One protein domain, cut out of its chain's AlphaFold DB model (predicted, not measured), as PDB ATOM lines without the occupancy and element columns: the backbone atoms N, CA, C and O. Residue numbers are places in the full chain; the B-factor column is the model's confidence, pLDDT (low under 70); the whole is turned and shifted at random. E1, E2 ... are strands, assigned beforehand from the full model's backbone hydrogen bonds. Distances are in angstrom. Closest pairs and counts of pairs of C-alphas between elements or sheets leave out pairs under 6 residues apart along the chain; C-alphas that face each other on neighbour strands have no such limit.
ATOM      1  N   THR A   4     187.995 153.393 146.595       95.88
ATOM      2  CA  THR A   4     188.864 154.001 145.579       95.88
ATOM      3  C   THR A   4     189.043 153.015 144.437       95.88
ATOM      4  O   THR A   4     189.519 151.903 144.642       95.88
ATOM      5  N   TYR A   5     188.681 153.410 143.221       96.25
ATOM      6  CA  TYR A   5     189.004 152.645 142.018       96.25
ATOM      7  C   TYR A   5     190.372 153.041 141.467       96.25
ATOM      8  O   TYR A   5     190.717 154.226 141.418       96.25
ATOM      9  N   VAL A   6     191.127 152.039 141.025       97.25
ATOM     10  CA  VAL A   6     192.390 152.214 140.307       97.25
ATOM     11  C   VAL A   6     192.273 151.501 138.968       97.25
ATOM     12  O   VAL A   6     192.118 150.281 138.928       97.25
ATOM     13  N   TRP A   7     192.343 152.244 137.864       97.88
ATOM     14  CA  TRP A   7     192.395 151.667 136.520       97.88
ATOM     15  C   TRP A   7     193.817 151.707 135.985       97.88
ATOM     16  O   TRP A   7     194.422 152.770 135.948       97.88
ATOM     17  N   LYS A   8     194.345 150.569 135.528       97.44
ATOM     18  CA  LYS A   8     195.733 150.487 135.050       97.44
ATOM     19  C   LYS A   8     195.876 149.714 133.744       97.44
ATOM     20  O   LYS A   8     195.250 148.669 133.547       97.44
ATOM     21  N   ASN A   9     196.732 150.205 132.855       96.50
ATOM     22  CA  ASN A   9     197.301 149.452 131.738       96.50
ATOM     23  C   ASN A   9     198.833 149.638 131.711       96.50
ATOM     24  O   ASN A   9     199.423 150.048 132.707       96.50
ATOM     25  N   LYS A  10     199.497 149.269 130.607       95.88
ATOM     26  CA  LYS A  10     200.961 149.382 130.491       95.88
ATOM     27  C   LYS A  10     201.465 150.831 130.413       95.88
ATOM     28  O   LYS A  10     202.615 151.068 130.752       95.88
ATOM     29  N   ASN A  11     200.622 151.762 129.972       96.06
ATOM     30  CA  ASN A  11     200.999 153.137 129.648       96.06
ATOM     31  C   ASN A  11     200.463 154.147 130.672       96.06
ATOM     32  O   ASN A  11     201.028 155.220 130.828       96.06
ATOM     33  N   GLU A  12     199.362 153.818 131.350       95.81
ATOM     34  CA  GLU A  12     198.590 154.760 132.152       95.81
ATOM     35  C   GLU A  12     198.014 154.092 133.406       95.81
ATOM     36  O   GLU A  12     197.621 152.918 133.400       95.81
ATOM     37  N   THR A  13     197.956 154.867 134.491       97.00
ATOM     38  CA  THR A  13     197.253 154.526 135.731       97.00
ATOM     39  C   THR A  13     196.375 155.699 136.152       97.00
ATOM     40  O   THR A  13     196.873 156.803 136.344       97.00
ATOM     41  N   ILE A  14     195.082 155.443 136.338       96.88
ATOM     42  CA  ILE A  14     194.098 156.400 136.844       96.88
ATOM     43  C   ILE A  14     193.750 155.990 138.272       96.88
ATOM     44  O   ILE A  14     193.181 154.917 138.490       96.88
ATOM     45  N   VAL A  15     194.081 156.843 139.240       97.12
ATOM     46  CA  VAL A  15     193.673 156.688 140.642       97.12
ATOM     47  C   VAL A  15     192.529 157.650 140.902       97.12
ATOM     48  O   VAL A  15     192.693 158.861 140.815       97.12
ATOM     49  N   SER A  16     191.361 157.101 141.212       95.81
ATOM     50  CA  SER A  16     190.132 157.895 141.241       95.81
ATOM     51  C   SER A  16     189.984 158.859 142.405       95.81
ATOM     52  O   SER A  16     189.207 159.803 142.318       95.81
ATOM     53  N   SER A  17     190.699 158.631 143.501       94.69
ATOM     54  CA  SER A  17     190.576 159.439 144.706       94.69
ATOM     55  C   SER A  17     191.927 159.608 145.364       94.69
ATOM     56  O   SER A  17     192.683 158.649 145.503       94.69
ATOM     57  N   THR A  18     192.203 160.824 145.821       92.88
ATOM     58  CA  THR A  18     193.360 161.125 146.671       92.88
ATOM     59  C   THR A  18     193.106 160.774 148.139       92.88
ATOM     60  O   THR A  18     194.034 160.783 148.948       92.88
ATOM     61  N   ARG A  19     191.855 160.456 148.507       90.94
ATOM     62  CA  ARG A  19     191.480 160.057 149.867       90.94
ATOM     63  C   ARG A  19     191.970 158.638 150.163       90.94
ATOM     64  O   ARG A  19     191.880 157.743 149.322       90.94
ATOM     65  N   LYS A  20     192.460 158.424 151.388       87.44
ATOM     66  CA  LYS A  20     192.878 157.103 151.881       87.44
ATOM     67  C   LYS A  20     191.647 156.309 152.311       87.44
ATOM     68  O   LYS A  20     191.194 156.436 153.442       87.44
ATOM     69  N   HIS A  21     191.082 155.548 151.383       90.94
ATOM     70  CA  HIS A  21     189.991 154.622 151.673       90.94
ATOM     71  C   HIS A  21     190.534 153.232 152.001       90.94
ATOM     72  O   HIS A  21     191.491 152.782 151.376       90.94
ATOM     73  N   ASP A  22     189.867 152.535 152.921       89.25
ATOM     74  CA  ASP A  22     190.233 151.163 153.301       89.25
ATOM     75  C   ASP A  22     190.016 150.168 152.154       89.25
ATOM     76  O   ASP A  22     190.686 149.142 152.069       89.25
ATOM     77  N   TRP A  23     189.066 150.466 151.259       91.81
ATOM     78  CA  TRP A  23     188.700 149.579 150.162       91.81
ATOM     79  C   TRP A  23     189.147 150.135 148.813       91.81
ATOM     80  O   TRP A  23     188.546 151.063 148.264       91.81
ATOM     81  N   ILE A  24     190.175 149.503 148.250       94.94
ATOM     82  CA  ILE A  24     190.677 149.769 146.903       94.94
ATOM     83  C   ILE A  24     190.170 148.683 145.946       94.94
ATOM     84  O   ILE A  24     190.236 147.494 146.254       94.94
ATOM     85  N   ILE A  25     189.652 149.085 144.783       94.75
ATOM     86  CA  ILE A  25     189.257 148.177 143.701       94.75
ATOM     87  C   ILE A  25     190.141 148.434 142.485       94.75
ATOM     88  O   ILE A  25     190.028 149.466 141.820       94.75
ATOM     89  N   GLU A  26     190.968 147.453 142.145       96.44
ATOM     90  CA  GLU A  26     191.808 147.502 140.953       96.44
ATOM     91  C   GLU A  26     191.077 146.957 139.719       96.44
ATOM     92  O   GLU A  26     190.400 145.926 139.760       96.44
ATOM     93  N   LYS A  27     191.211 147.658 138.592       96.12
ATOM     94  CA  LYS A  27     190.622 147.297 137.301       96.12
ATOM     95  C   LYS A  27     191.628 147.504 136.170       96.12
ATOM     96  O   LYS A  27     192.454 148.412 136.186       96.12
ATOM     97  N   LYS A  28     191.521 146.692 135.118       96.44
ATOM     98  CA  LYS A  28     192.297 146.898 133.885       96.44
ATOM     99  C   LYS A  28     191.722 148.069 133.082       96.44
ATOM    100  O   LYS A  28     190.524 148.074 132.801       96.44
ATOM    101  N   LEU A  29     192.571 149.000 132.649       97.44
ATOM    102  CA  LEU A  29     192.197 150.120 131.782       97.44
ATOM    103  C   LEU A  29     192.172 149.686 130.304       97.44
ATOM    104  O   LEU A  29     193.180 149.274 129.731       97.44
ATOM    105  N   ARG A  30     190.992 149.762 129.692       95.19
ATOM    106  CA  ARG A  30     190.682 149.502 128.272       95.19
ATOM    107  C   ARG A  30     190.021 150.725 127.626       95.19
ATOM    108  O   ARG A  30     189.417 151.524 128.338       95.19
ATOM    109  N   LYS A  31     190.025 150.802 126.288       92.12
ATOM    110  CA  LYS A  31     189.372 151.879 125.507       92.12
ATOM    111  C   LYS A  31     187.887 152.077 125.855       92.12
ATOM    112  O   LYS A  31     187.398 153.192 125.804       92.12
ATOM    113  N   ASN A  32     187.185 151.005 126.225       93.69
ATOM    114  CA  ASN A  32     185.767 151.015 126.602       93.69
ATOM    115  C   ASN A  32     185.535 150.882 128.119       93.69
ATOM    116  O   ASN A  32     184.480 150.408 128.542       93.69
ATOM    117  N   SER A  33     186.520 151.231 128.952       94.31
ATOM    118  CA  SER A  33     186.324 151.199 130.406       94.31
ATOM    119  C   SER A  33     185.242 152.188 130.805       94.31
ATOM    120  O   SER A  33     185.285 153.353 130.422       94.31
ATOM    121  N   ARG A  34     184.290 151.740 131.625       95.19
ATOM    122  CA  ARG A  34     183.312 152.636 132.235       95.19
ATOM    123  C   ARG A  34     183.984 153.419 133.362       95.19
ATOM    124  O   ARG A  34     184.236 152.858 134.427       95.19
ATOM    125  N   LEU A  35     184.274 154.689 133.096       96.56
ATOM    126  CA  LEU A  35     184.924 155.617 134.029       96.56
ATOM    127  C   LEU A  35     183.947 156.617 134.669       96.56
ATOM    128  O   LEU A  35     184.304 157.269 135.643       96.56
ATOM    129  N   THR A  36     182.710 156.688 134.164       97.06
ATOM    130  CA  THR A  36     181.644 157.542 134.703       97.06
ATOM    131  C   THR A  36     180.474 156.687 135.191       97.06
ATOM    132  O   THR A  36     179.876 155.934 134.410       97.06
ATOM    133  N   PHE A  37     180.187 156.721 136.495       95.81
ATOM    134  CA  PHE A  37     179.137 155.908 137.123       95.81
ATOM    135  C   PHE A  37     178.818 156.339 138.561       95.81
ATOM    136  O   PHE A  37     179.677 156.831 139.285       95.81
ATOM    137  N   TYR A  38     177.588 156.056 138.995       94.06
ATOM    138  CA  TYR A  38     177.217 156.031 140.410       94.06
ATOM    139  C   TYR A  38     177.817 154.796 141.093       94.06
ATOM    140  O   TYR A  38     177.683 153.691 140.561       94.06
ATOM    141  N   ASP A  39     178.426 154.965 142.267       91.94
ATOM    142  CA  ASP A  39     178.961 153.853 143.064       91.94
ATOM    143  C   ASP A  39     178.077 153.533 144.268       91.94
ATOM    144  O   ASP A  39     177.526 152.436 144.367       91.94
ATOM    145  N   SER A  40     177.949 154.472 145.202       89.44
ATOM    146  CA  SER A  40     177.289 154.209 146.479       89.44
ATOM    147  C   SER A  40     176.837 155.489 147.177       89.44
ATOM    148  O   SER A  40     177.242 156.593 146.820       89.44
ATOM    149  N   SER A  41     176.004 155.344 148.207       88.38
ATOM    150  CA  SER A  41     175.636 156.444 149.096       88.38
ATOM    151  C   SER A  41     175.642 155.993 150.549       88.38
ATOM    152  O   SER A  41     175.288 154.849 150.834       88.38
ATOM    153  N   SER A  42     175.975 156.900 151.459       87.06
ATOM    154  CA  SER A  42     175.932 156.684 152.906       87.06
ATOM    155  C   SER A  42     175.181 157.824 153.577       87.06
ATOM    156  O   SER A  42     175.222 158.951 153.092       87.06
ATOM    157  N   CYS A  43     174.523 157.547 154.700       88.12
ATOM    158  CA  CYS A  43     173.882 158.576 155.514       88.12
ATOM    159  C   CYS A  43     174.627 158.763 156.834       88.12
ATOM    160  O   CYS A  43     175.153 157.799 157.397       88.12
ATOM    161  N   PHE A  44     174.641 159.993 157.337       91.00
ATOM    162  CA  PHE A  44     175.110 160.301 158.680       91.00
ATOM    163  C   PHE A  44     174.254 161.394 159.320       91.00
ATOM    164  O   PHE A  44     173.572 162.155 158.634       91.00
ATOM    165  N   GLN A  45     174.283 161.456 160.645       93.69
ATOM    166  CA  GLN A  45     173.560 162.427 161.451       93.69
ATOM    167  C   GLN A  45     174.523 163.310 162.230       93.69
ATOM    168  O   GLN A  45     175.486 162.824 162.821       93.69
ATOM    169  N   ILE A  46     174.233 164.604 162.275       96.56
ATOM    170  CA  ILE A  46     174.908 165.569 163.141       96.56
ATOM    171  C   ILE A  46     173.896 166.066 164.161       96.56
ATOM    172  O   ILE A  46     172.792 166.468 163.795       96.56
ATOM    173  N   ILE A  47     174.286 166.073 165.436       97.56
ATOM    174  CA  ILE A  47     173.496 166.686 166.503       97.56
ATOM    175  C   ILE A  47     174.184 167.968 166.947       97.56
ATOM    176  O   ILE A  47     175.346 167.966 167.357       97.56
ATOM    177  N   LEU A  48     173.453 169.071 166.870       97.94
ATOM    178  CA  LEU A  48     173.893 170.404 167.250       97.94
ATOM    179  C   LEU A  48     173.009 170.923 168.379       97.94
ATOM    180  O   LEU A  48     171.842 170.556 168.504       97.94
ATOM    181  N   SER A  49     173.560 171.797 169.219       97.69
ATOM    182  CA  SER A  49     172.781 172.386 170.304       97.69
ATOM    183  C   SER A  49     173.244 173.777 170.714       97.69
ATOM    184  O   SER A  49     174.425 174.143 170.651       97.69
ATOM    185  N   THR A  50     172.267 174.551 171.162       97.50
ATOM    186  CA  THR A  50     172.391 175.831 171.855       97.50
ATOM    187  C   THR A  50     171.591 175.745 173.156       97.50
ATOM    188  O   THR A  50     171.028 174.697 173.475       97.50
ATOM    189  N   SER A  51     171.491 176.847 173.897       96.31
ATOM    190  CA  SER A  51     170.667 176.894 175.107       96.31
ATOM    191  C   SER A  51     169.163 176.815 174.879       96.31
ATOM    192  O   SER A  51     168.437 176.513 175.819       96.31
ATOM    193  N   LYS A  52     168.692 177.060 173.652       95.50
ATOM    194  CA  LYS A  52     167.256 177.128 173.325       95.50
ATOM    195  C   LYS A  52     166.826 176.172 172.211       95.50
ATOM    196  O   LYS A  52     165.655 176.149 171.845       95.50
ATOM    197  N   ARG A  53     167.774 175.457 171.601       97.31
ATOM    198  CA  ARG A  53     167.531 174.625 170.419       97.31
ATOM    199  C   ARG A  53     168.479 173.441 170.388       97.31
ATOM    200  O   ARG A  53     169.689 173.635 170.512       97.31
ATOM    201  N   ILE A  54     167.932 172.259 170.149       98.44
ATOM    202  CA  ILE A  54     168.671 171.071 169.716       98.44
ATOM    203  C   ILE A  54     168.254 170.791 168.276       98.44
ATOM    204  O   ILE A  54     167.079 170.923 167.935       98.44
ATOM    205  N   GLU A  55     169.212 170.441 167.432       97.94
ATOM    206  CA  GLU A  55     168.976 170.158 166.025       97.94
ATOM    207  C   GLU A  55     169.657 168.854 165.626       97.94
ATOM    208  O   GLU A  55     170.832 168.654 165.929       97.94
ATOM    209  N   VAL A  56     168.919 167.981 164.947       97.06
ATOM    210  CA  VAL A  56     169.445 166.760 164.335       97.06
ATOM    211  C   VAL A  56     169.348 166.927 162.828       97.06
ATOM    212  O   VAL A  56     168.251 167.050 162.288       97.06
ATOM    213  N   GLN A  57     170.489 166.937 162.153       96.00
ATOM    214  CA  GLN A  57     170.576 167.023 160.700       96.00
ATOM    215  C   GLN A  57     170.992 165.662 160.153       96.00
ATOM    216  O   GLN A  57     172.023 165.132 160.560       96.00
ATOM    217  N   THR A  58     170.218 165.107 159.227       94.19
ATOM    218  CA  THR A  58     170.569 163.874 158.516       94.19
ATOM    219  C   THR A  58     171.026 164.218 157.107       94.19
ATOM    220  O   THR A  58     170.238 164.727 156.307       94.19
ATOM    221  N   TYR A  59     172.273 163.889 156.793       93.25
ATOM    222  CA  TYR A  59     172.869 164.074 155.475       93.25
ATOM    223  C   TYR A  59     173.043 162.745 154.754       93.25
ATOM    224  O   TYR A  59     173.408 161.737 155.361       93.25
ATOM    225  N   LYS A  60     172.854 162.773 153.439       91.38
ATOM    226  CA  LYS A  60     173.229 161.716 152.509       91.38
ATOM    227  C   LYS A  60     174.426 162.178 151.689       91.38
ATOM    228  O   LYS A  60     174.390 163.230 151.060       91.38
ATOM    229  N   VAL A  61     175.474 161.366 151.685       91.75
ATOM    230  CA  VAL A  61     176.664 161.550 150.854       91.75
ATOM    231  C   VAL A  61     176.617 160.519 149.742       91.75
ATOM    232  O   VAL A  61     176.570 159.317 150.008       91.75
ATOM    233  N   ILE A  62     176.616 160.987 148.504       91.69
ATOM    234  CA  ILE A  62     176.607 160.171 147.294       91.69
ATOM    235  C   ILE A  62     178.013 160.195 146.701       91.69
ATOM    236  O   ILE A  62     178.543 161.268 146.432       91.69
ATOM    237  N   SER A  63     178.601 159.017 146.500       93.81
ATOM    238  CA  SER A  63     179.845 158.829 145.759       93.81
ATOM    239  C   SER A  63     179.525 158.465 144.318       93.81
ATOM    240  O   SER A  63     178.892 157.444 144.031       93.81
ATOM    241  N   GLU A  64     180.062 159.254 143.406       95.94
ATOM    242  CA  GLU A  64     180.014 159.006 141.974       95.94
ATOM    243  C   GLU A  64     181.390 159.236 141.361       95.94
ATOM    244  O   GLU A  64     182.304 159.744 142.007       95.94
ATOM    245  N   TYR A  65     181.555 158.782 140.130       96.38
ATOM    246  CA  TYR A  65     182.789 158.923 139.382       96.38
ATOM    247  C   TYR A  65     182.470 159.605 138.068       96.38
ATOM    248  O   TYR A  65     181.523 159.205 137.388       96.38
ATOM    249  N   GLU A  66     183.281 160.590 137.709       97.00
ATOM    250  CA  GLU A  66     183.235 161.298 136.439       97.00
ATOM    251  C   GLU A  66     184.608 161.207 135.785       97.00
ATOM    252  O   GLU A  66     185.613 161.647 136.341       97.00
ATOM    253  N   ASN A  67     184.669 160.571 134.613       95.56
ATOM    254  CA  ASN A  67     185.909 160.363 133.860       95.56
ATOM    255  C   ASN A  67     187.045 159.768 134.712       95.56
ATOM    256  O   ASN A  67     188.218 160.084 134.534       95.56
ATOM    257  N   GLY A  68     186.691 158.875 135.636       95.06
ATOM    258  CA  GLY A  68     187.633 158.160 136.484       95.06
ATOM    259  C   GLY A  68     188.031 158.923 137.742       95.06
ATOM    260  O   GLY A  68     188.778 158.365 138.534       95.06
ATOM    261  N   VAL A  69     187.515 160.133 137.968       96.69
ATOM    262  CA  VAL A  69     187.723 160.926 139.186       96.69
ATOM    263  C   VAL A  69     186.500 160.808 140.087       96.69
ATOM    264  O   VAL A  69     185.370 160.884 139.618       96.69
ATOM    265  N   GLN A  70     186.715 160.591 141.380       96.69
ATOM    266  CA  GLN A  70     185.644 160.484 142.361       96.69
ATOM    267  C   GLN A  70     185.120 161.862 142.760       96.69
ATOM    268  O   GLN A  70     185.877 162.732 143.200       96.69
ATOM    269  N   CYS A  71     183.803 161.997 142.718       95.69
ATOM    270  CA  CYS A  71     183.051 163.159 143.153       95.69
ATOM    271  C   CYS A  71     182.106 162.763 144.291       95.69
ATOM    272  O   CYS A  71     181.580 161.646 144.335       95.69
ATOM    273  N   PHE A  72     181.898 163.692 145.222       94.56
ATOM    274  CA  PHE A  72     180.934 163.531 146.302       94.56
ATOM    275  C   PHE A  72     179.873 164.616 146.208       94.56
ATOM    276  O   PHE A  72     180.203 165.795 146.088       94.56
ATOM    277  N   ARG A  73     178.607 164.210 146.299       93.88
ATOM    278  CA  ARG A  73     177.472 165.118 146.476       93.88
ATOM    279  C   ARG A  73     176.865 164.921 147.849       93.88
ATOM    280  O   ARG A  73     176.691 163.791 148.301       93.88
ATOM    281  N   GLU A  74     176.525 166.027 148.486       92.75
ATOM    282  CA  GLU A  74     175.916 166.056 149.808       92.75
ATOM    283  C   GLU A  74     174.482 166.558 149.686       92.75
ATOM    284  O   GLU A  74     174.206 167.532 148.985       92.75
ATOM    285  N   GLN A  75     173.564 165.886 150.369       92.69
ATOM    286  CA  GLN A  75     172.157 166.246 150.400       92.69
ATOM    287  C   GLN A  75     171.656 166.208 151.838       92.69
ATOM    288  O   GLN A  75     171.829 165.215 152.541       92.69
ATOM    289  N   LEU A  76     171.018 167.289 152.275       93.75
ATOM    290  CA  LEU A  76     170.292 167.321 153.536       93.75
ATOM    291  C   LEU A  76     168.929 166.640 153.340       93.75
ATOM    292  O   LEU A  76     168.085 167.137 152.599       93.75
ATOM    293  N   GLU A  77     168.724 165.495 153.986       92.31
ATOM    294  CA  GLU A  77     167.517 164.664 153.832       92.31
ATOM    295  C   GLU A  77     166.445 164.996 154.875       92.31
ATOM    296  O   GLU A  77     165.244 164.916 154.611       92.31
ATOM    297  N   CYS A  78     166.879 165.319 156.096       93.75
ATOM    298  CA  CYS A  78     165.984 165.537 157.223       93.75
ATOM    299  C   CYS A  78     166.597 166.508 158.233       93.75
ATOM    300  O   CYS A  78     167.778 166.396 158.559       93.75
ATOM    301  N   ILE A  79     165.773 167.404 158.775       95.88
ATOM    302  CA  ILE A  79     166.093 168.218 159.949       95.88
ATOM    303  C   ILE A  79     165.041 167.942 161.025       95.88
ATOM    304  O   ILE A  79     163.841 168.016 160.762       95.88
ATOM    305  N   GLU A  80     165.489 167.673 162.247       96.75
ATOM    306  CA  GLU A  80     164.652 167.669 163.445       96.75
ATOM    307  C   GLU A  80     165.075 168.802 164.373       96.75
ATOM    308  O   GLU A  80     166.256 168.960 164.669       96.75
ATOM    309  N   ILE A  81     164.112 169.596 164.828       97.94
ATOM    310  CA  ILE A  81     164.324 170.772 165.668       97.94
ATOM    311  C   ILE A  81     163.551 170.578 166.964       97.94
ATOM    312  O   ILE A  81     162.335 170.400 166.935       97.94
ATOM    313  N   PHE A  82     164.249 170.684 168.090       98.12
ATOM    314  CA  PHE A  82     163.678 170.671 169.433       98.12
ATOM    315  C   PHE A  82     163.884 172.045 170.061       98.12
ATOM    316  O   PHE A  82     165.020 172.441 170.336       98.12
ATOM    317  N   SER A  83     162.806 172.804 170.214       97.19
ATOM    318  CA  SER A  83     162.846 174.163 170.759       97.19
ATOM    319  C   SER A  83     161.458 174.577 171.230       97.19
ATOM    320  O   SER A  83     160.464 174.144 170.653       97.19
ATOM    321  N   ASN A  84     161.378 175.439 172.246       95.06
ATOM    322  CA  ASN A  84     160.121 176.032 172.717       95.06
ATOM    323  C   ASN A  84     159.021 174.990 173.008       95.06
ATOM    324  O   ASN A  84     157.868 175.181 172.631       95.06
ATOM    325  N   ASN A  85     159.373 173.875 173.663       94.81
ATOM    326  CA  ASN A  85     158.462 172.750 173.938       94.81
ATOM    327  C   ASN A  85     157.910 172.036 172.692       94.81
ATOM    328  O   ASN A  85     156.968 171.253 172.804       94.81
ATOM    329  N   GLN A  86     158.486 172.268 171.515       96.00
ATOM    330  CA  GLN A  86     158.063 171.655 170.264       96.00
ATOM    331  C   GLN A  86     159.168 170.784 169.676       96.00
ATOM    332  O   GLN A  86     160.359 171.045 169.848       96.00
ATOM    333  N   HIS A  87     158.738 169.752 168.955       96.75
ATOM    334  CA  HIS A  87     159.572 168.941 168.081       96.75
ATOM    335  C   HIS A  87     159.017 169.066 166.666       96.75
ATOM    336  O   HIS A  87     157.881 168.676 166.406       96.75
ATOM    337  N   ILE A  88     159.808 169.648 165.770       96.75
ATOM    338  CA  ILE A  88     159.461 169.822 164.359       96.75
ATOM    339  C   ILE A  88     160.397 168.945 163.540       96.75
ATOM    340  O   ILE A  88     161.613 169.031 163.693       96.75
ATOM    341  N   LYS A  89     159.835 168.131 162.648       95.19
ATOM    342  CA  LYS A  89     160.584 167.284 161.720       95.19
ATOM    343  C   LYS A  89     160.252 167.675 160.288       95.19
ATOM    344  O   LYS A  89     159.085 167.692 159.908       95.19
ATOM    345  N   ILE A  90     161.281 167.991 159.512       94.00
ATOM    346  CA  ILE A  90     161.177 168.398 158.110       94.00
ATOM    347  C   ILE A  90     161.980 167.407 157.276       94.00
ATOM    348  O   ILE A  90     163.161 167.191 157.541       94.00
ATOM    349  N   GLY A  91     161.346 166.832 156.256       88.00
ATOM    350  CA  GLY A  91     161.957 165.832 155.384       88.00
ATOM    351  C   GLY A  91     161.735 164.393 155.852       88.00
ATOM    352  O   GLY A  91     161.041 164.120 156.834       88.00
ATOM    353  N   LYS A  92     162.302 163.448 155.101       80.50
ATOM    354  CA  LYS A  92     162.177 162.011 155.353       80.50
ATOM    355  C   LYS A  92     163.529 161.363 155.123       80.50
ATOM    356  O   LYS A  92     164.115 161.509 154.063       80.50
ATOM    357  N   ILE A  93     163.992 160.607 156.110       74.25
ATOM    358  CA  ILE A  93     165.247 159.869 155.998       74.25
ATOM    359  C   ILE A  93     165.070 158.754 154.959       74.25
ATOM    360  O   ILE A  93     164.257 157.848 155.149       74.25
ATOM    361  N   CYS A  94     165.844 158.809 153.876       66.94
ATOM    362  CA  CYS A  94     165.957 157.719 152.915       66.94
ATOM    363  C   CYS A  94     167.177 156.854 153.262       66.94
ATOM    364  O   CYS A  94     168.299 157.146 152.849       66.94
ATOM    365  N   LEU A  95     166.966 155.796 154.053       66.88
ATOM    366  CA  LEU A  95     168.036 154.851 154.370       66.88
ATOM    367  C   LEU A  95     168.333 153.949 153.166       66.88
ATOM    368  O   LEU A  95     167.395 153.433 152.552       66.88
ATOM    369  N   PRO A  96     169.613 153.703 152.838       59.09
ATOM    370  CA  PRO A  96     169.961 152.627 151.928       59.09
ATOM    371  C   PRO A  96     169.589 151.288 152.583       59.09
ATOM    372  O   PRO A  96     170.171 150.888 153.590       59.09
ATOM    373  N   VAL A  97     168.594 150.605 152.016       56.56
ATOM    374  CA  VAL A  97     168.191 149.255 152.428       56.56
ATOM    375  C   VAL A  97     169.160 148.261 151.796       56.56
ATOM    376  O   VAL A  97     169.284 148.213 150.572       56.56
ATOM    377  N   TYR A  98     169.844 147.458 152.611       52.44
ATOM    378  CA  TYR A  98     170.734 146.401 152.129       52.44
ATOM    379  C   TYR A  98     170.177 145.047 152.582       52.44
ATOM    380  O   TYR A  98     170.047 144.801 153.777       52.44
ATOM    381  N   TYR A  99     169.769 144.195 151.633       51.88
ATOM    382  CA  TYR A  99     169.119 142.898 151.906       51.88
ATOM    383  C   TYR A  99     167.943 142.963 152.907       51.88
ATOM    384  O   TYR A  99     167.770 142.070 153.729       51.88
ATOM    385  N   GLY A 100     167.139 144.032 152.863       50.28
ATOM    386  CA  GLY A 100     165.992 144.211 153.764       50.28
ATOM    387  C   GLY A 100     166.338 144.722 155.169       50.28
ATOM    388  O   GLY A 100     165.424 145.004 155.939       50.28
ATOM    389  N   TYR A 101     167.622 144.908 155.492       46.09
ATOM    390  CA  TYR A 101     168.060 145.502 156.753       46.09
ATOM    391  C   TYR A 101     168.378 146.988 156.574       46.09
ATOM    392  O   TYR A 101     169.087 147.396 155.647       46.09
ATOM    393  N   ASN A 102     167.854 147.804 157.489       57.03
ATOM    394  CA  ASN A 102     168.245 149.201 157.610       57.03
ATOM    395  C   ASN A 102     169.664 149.253 158.173       57.03
ATOM    396  O   ASN A 102     169.892 148.917 159.335       57.03
ATOM    397  N   MET A 103     170.617 149.690 157.355       60.03
ATOM    398  CA  MET A 103     171.934 150.064 157.853       60.03
ATOM    399  C   MET A 103     171.730 151.293 158.746       60.03
ATOM    400  O   MET A 103     171.230 152.315 158.272       60.03
ATOM    401  N   GLY A 104     172.031 151.172 160.042       68.31
ATOM    402  CA  GLY A 104     171.899 152.279 160.991       68.31
ATOM    403  C   GLY A 104     172.608 153.547 160.501       68.31
ATOM    404  O   GLY A 104     173.545 153.486 159.703       68.31
ATOM    405  N   ILE A 105     172.154 154.711 160.962       83.94
ATOM    406  CA  ILE A 105     172.741 155.993 160.560       83.94
ATOM    407  C   ILE A 105     173.978 156.259 161.413       83.94
ATOM    408  O   ILE A 105     173.910 156.235 162.641       83.94
ATOM    409  N   ALA A 106     175.111 156.531 160.769       87.81
ATOM    410  CA  ALA A 106     176.322 156.903 161.487       87.81
ATOM    411  C   ALA A 106     176.144 158.265 162.175       87.81
ATOM    412  O   ALA A 106     175.608 159.195 161.576       87.81
ATOM    413  N   LEU A 107     176.638 158.413 163.403       91.50
ATOM    414  CA  LEU A 107     176.660 159.705 164.091       91.50
ATOM    415  C   LEU A 107     177.998 160.398 163.888       91.50
ATOM    416  O   LEU A 107     179.056 159.802 164.086       91.50
ATOM    417  N   TYR A 108     177.944 161.674 163.525       94.50
ATOM    418  CA  TYR A 108     179.124 162.508 163.419       94.50
ATOM    419  C   TYR A 108     179.738 162.726 164.816       94.50
ATOM    420  O   TYR A 108     179.021 163.119 165.743       94.50
ATOM    421  N   PRO A 109     181.047 162.472 165.003       95.12
ATOM    422  CA  PRO A 109     181.684 162.467 166.318       95.12
ATOM    423  C   PRO A 109     182.026 163.892 166.786       95.12
ATOM    424  O   PRO A 109     183.184 164.290 166.829       95.12
ATOM    425  N   ASN A 110     181.011 164.682 167.135       96.31
ATOM    426  CA  ASN A 110     181.157 166.072 167.590       96.31
ATOM    427  C   ASN A 110     180.844 166.279 169.081       96.31
ATOM    428  O   ASN A 110     180.422 167.369 169.473       96.31
ATOM    429  N   GLU A 111     181.015 165.244 169.910       96.06
ATOM    430  CA  GLU A 111     180.785 165.309 171.365       96.06
ATOM    431  C   GLU A 111     179.392 165.859 171.741       96.06
ATOM    432  O   GLU A 111     179.214 166.537 172.758       96.06
ATOM    433  N   TRP A 112     178.381 165.590 170.908       96.38
ATOM    434  CA  TRP A 112     177.055 166.194 171.035       96.38
ATOM    435  C   TRP A 112     176.415 165.966 172.409       96.38
ATOM    436  O   TRP A 112     175.806 166.894 172.936       96.38
ATOM    437  N   LYS A 113     176.600 164.788 173.024       95.44
ATOM    438  CA  LYS A 113     176.089 164.494 174.375       95.44
ATOM    439  C   LYS A 113     176.656 165.457 175.417       95.44
ATOM    440  O   LYS A 113     175.887 166.152 176.071       95.44
TER     441      LYS A 113
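Overview. This is residues 4 to 113 of the 173 residues of an uncharacterized protein of Enterococcus faecalis (UniProt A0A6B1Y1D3). A long, twisted and curled ribbon of four strands makes most of a rod, and a small sheet of three strands sits at one end of it. The closing stretch, residues 92 to 113, leaves E7, makes a loop that reaches outward and returns beside E4. The printed part has 110 residues, all strand in class, with seven named strands, E1 to E7 in chain order, and no named helix; the large sheet runs E4 E5 E6 E7, antiparallel, and the small one E2 E1 E3, mixed. The whole is loose, with a radius of gyration of the C-alphas of 18.9 A and spans of 65 by 29 by 21 A.

Along the chain. Find C-alpha 69 at (187.723, 160.926, 139.186); from there E6, residues 69 to 83, runs 42.3 A to C-alpha 83 at (162.846, 174.163, 170.759). E5, residues 54 to 66, and E4, residues 37 to 49, each span 37.6 A, and E7 is residues 86 to 91. E1, residues 4 to 8, starts at (188.864, 154.001, 145.579); E2 is residues 13 to 15 and E3 residues 23 to 28.

Arrangement. E4 to E7 form a meander, each strand the antiparallel neighbour of the one before, in a twisted sheet. Look at N 46 and O 57, 2.8 A, for hairpin E4 and E5; N 62 and O 73, 2.8 A, for E5 and E6; N 81 and O 88, 2.8 A, for E6 and E7. E4 bends by 50 degrees at residue 40. Residues 44 to 45 of E4 pair, parallel, with 106 to 107. In the small sheet, E1 is parallel to E3, with N 6 and O 25 at 2.9 A, and antiparallel to E2, with N 14 and O 7 at 2.8 A. The closest C-alphas of E2 and E6, Val 15 and Val 69, are 7.4 A apart.

Size, cuts and confidence. The C-alphas of Lys 10 and Asn 85, the two farthest apart, are 65.1 A from each other. The printed part has no cut and no long link between named strands. Residues 94 to 104 have pLDDT under 70.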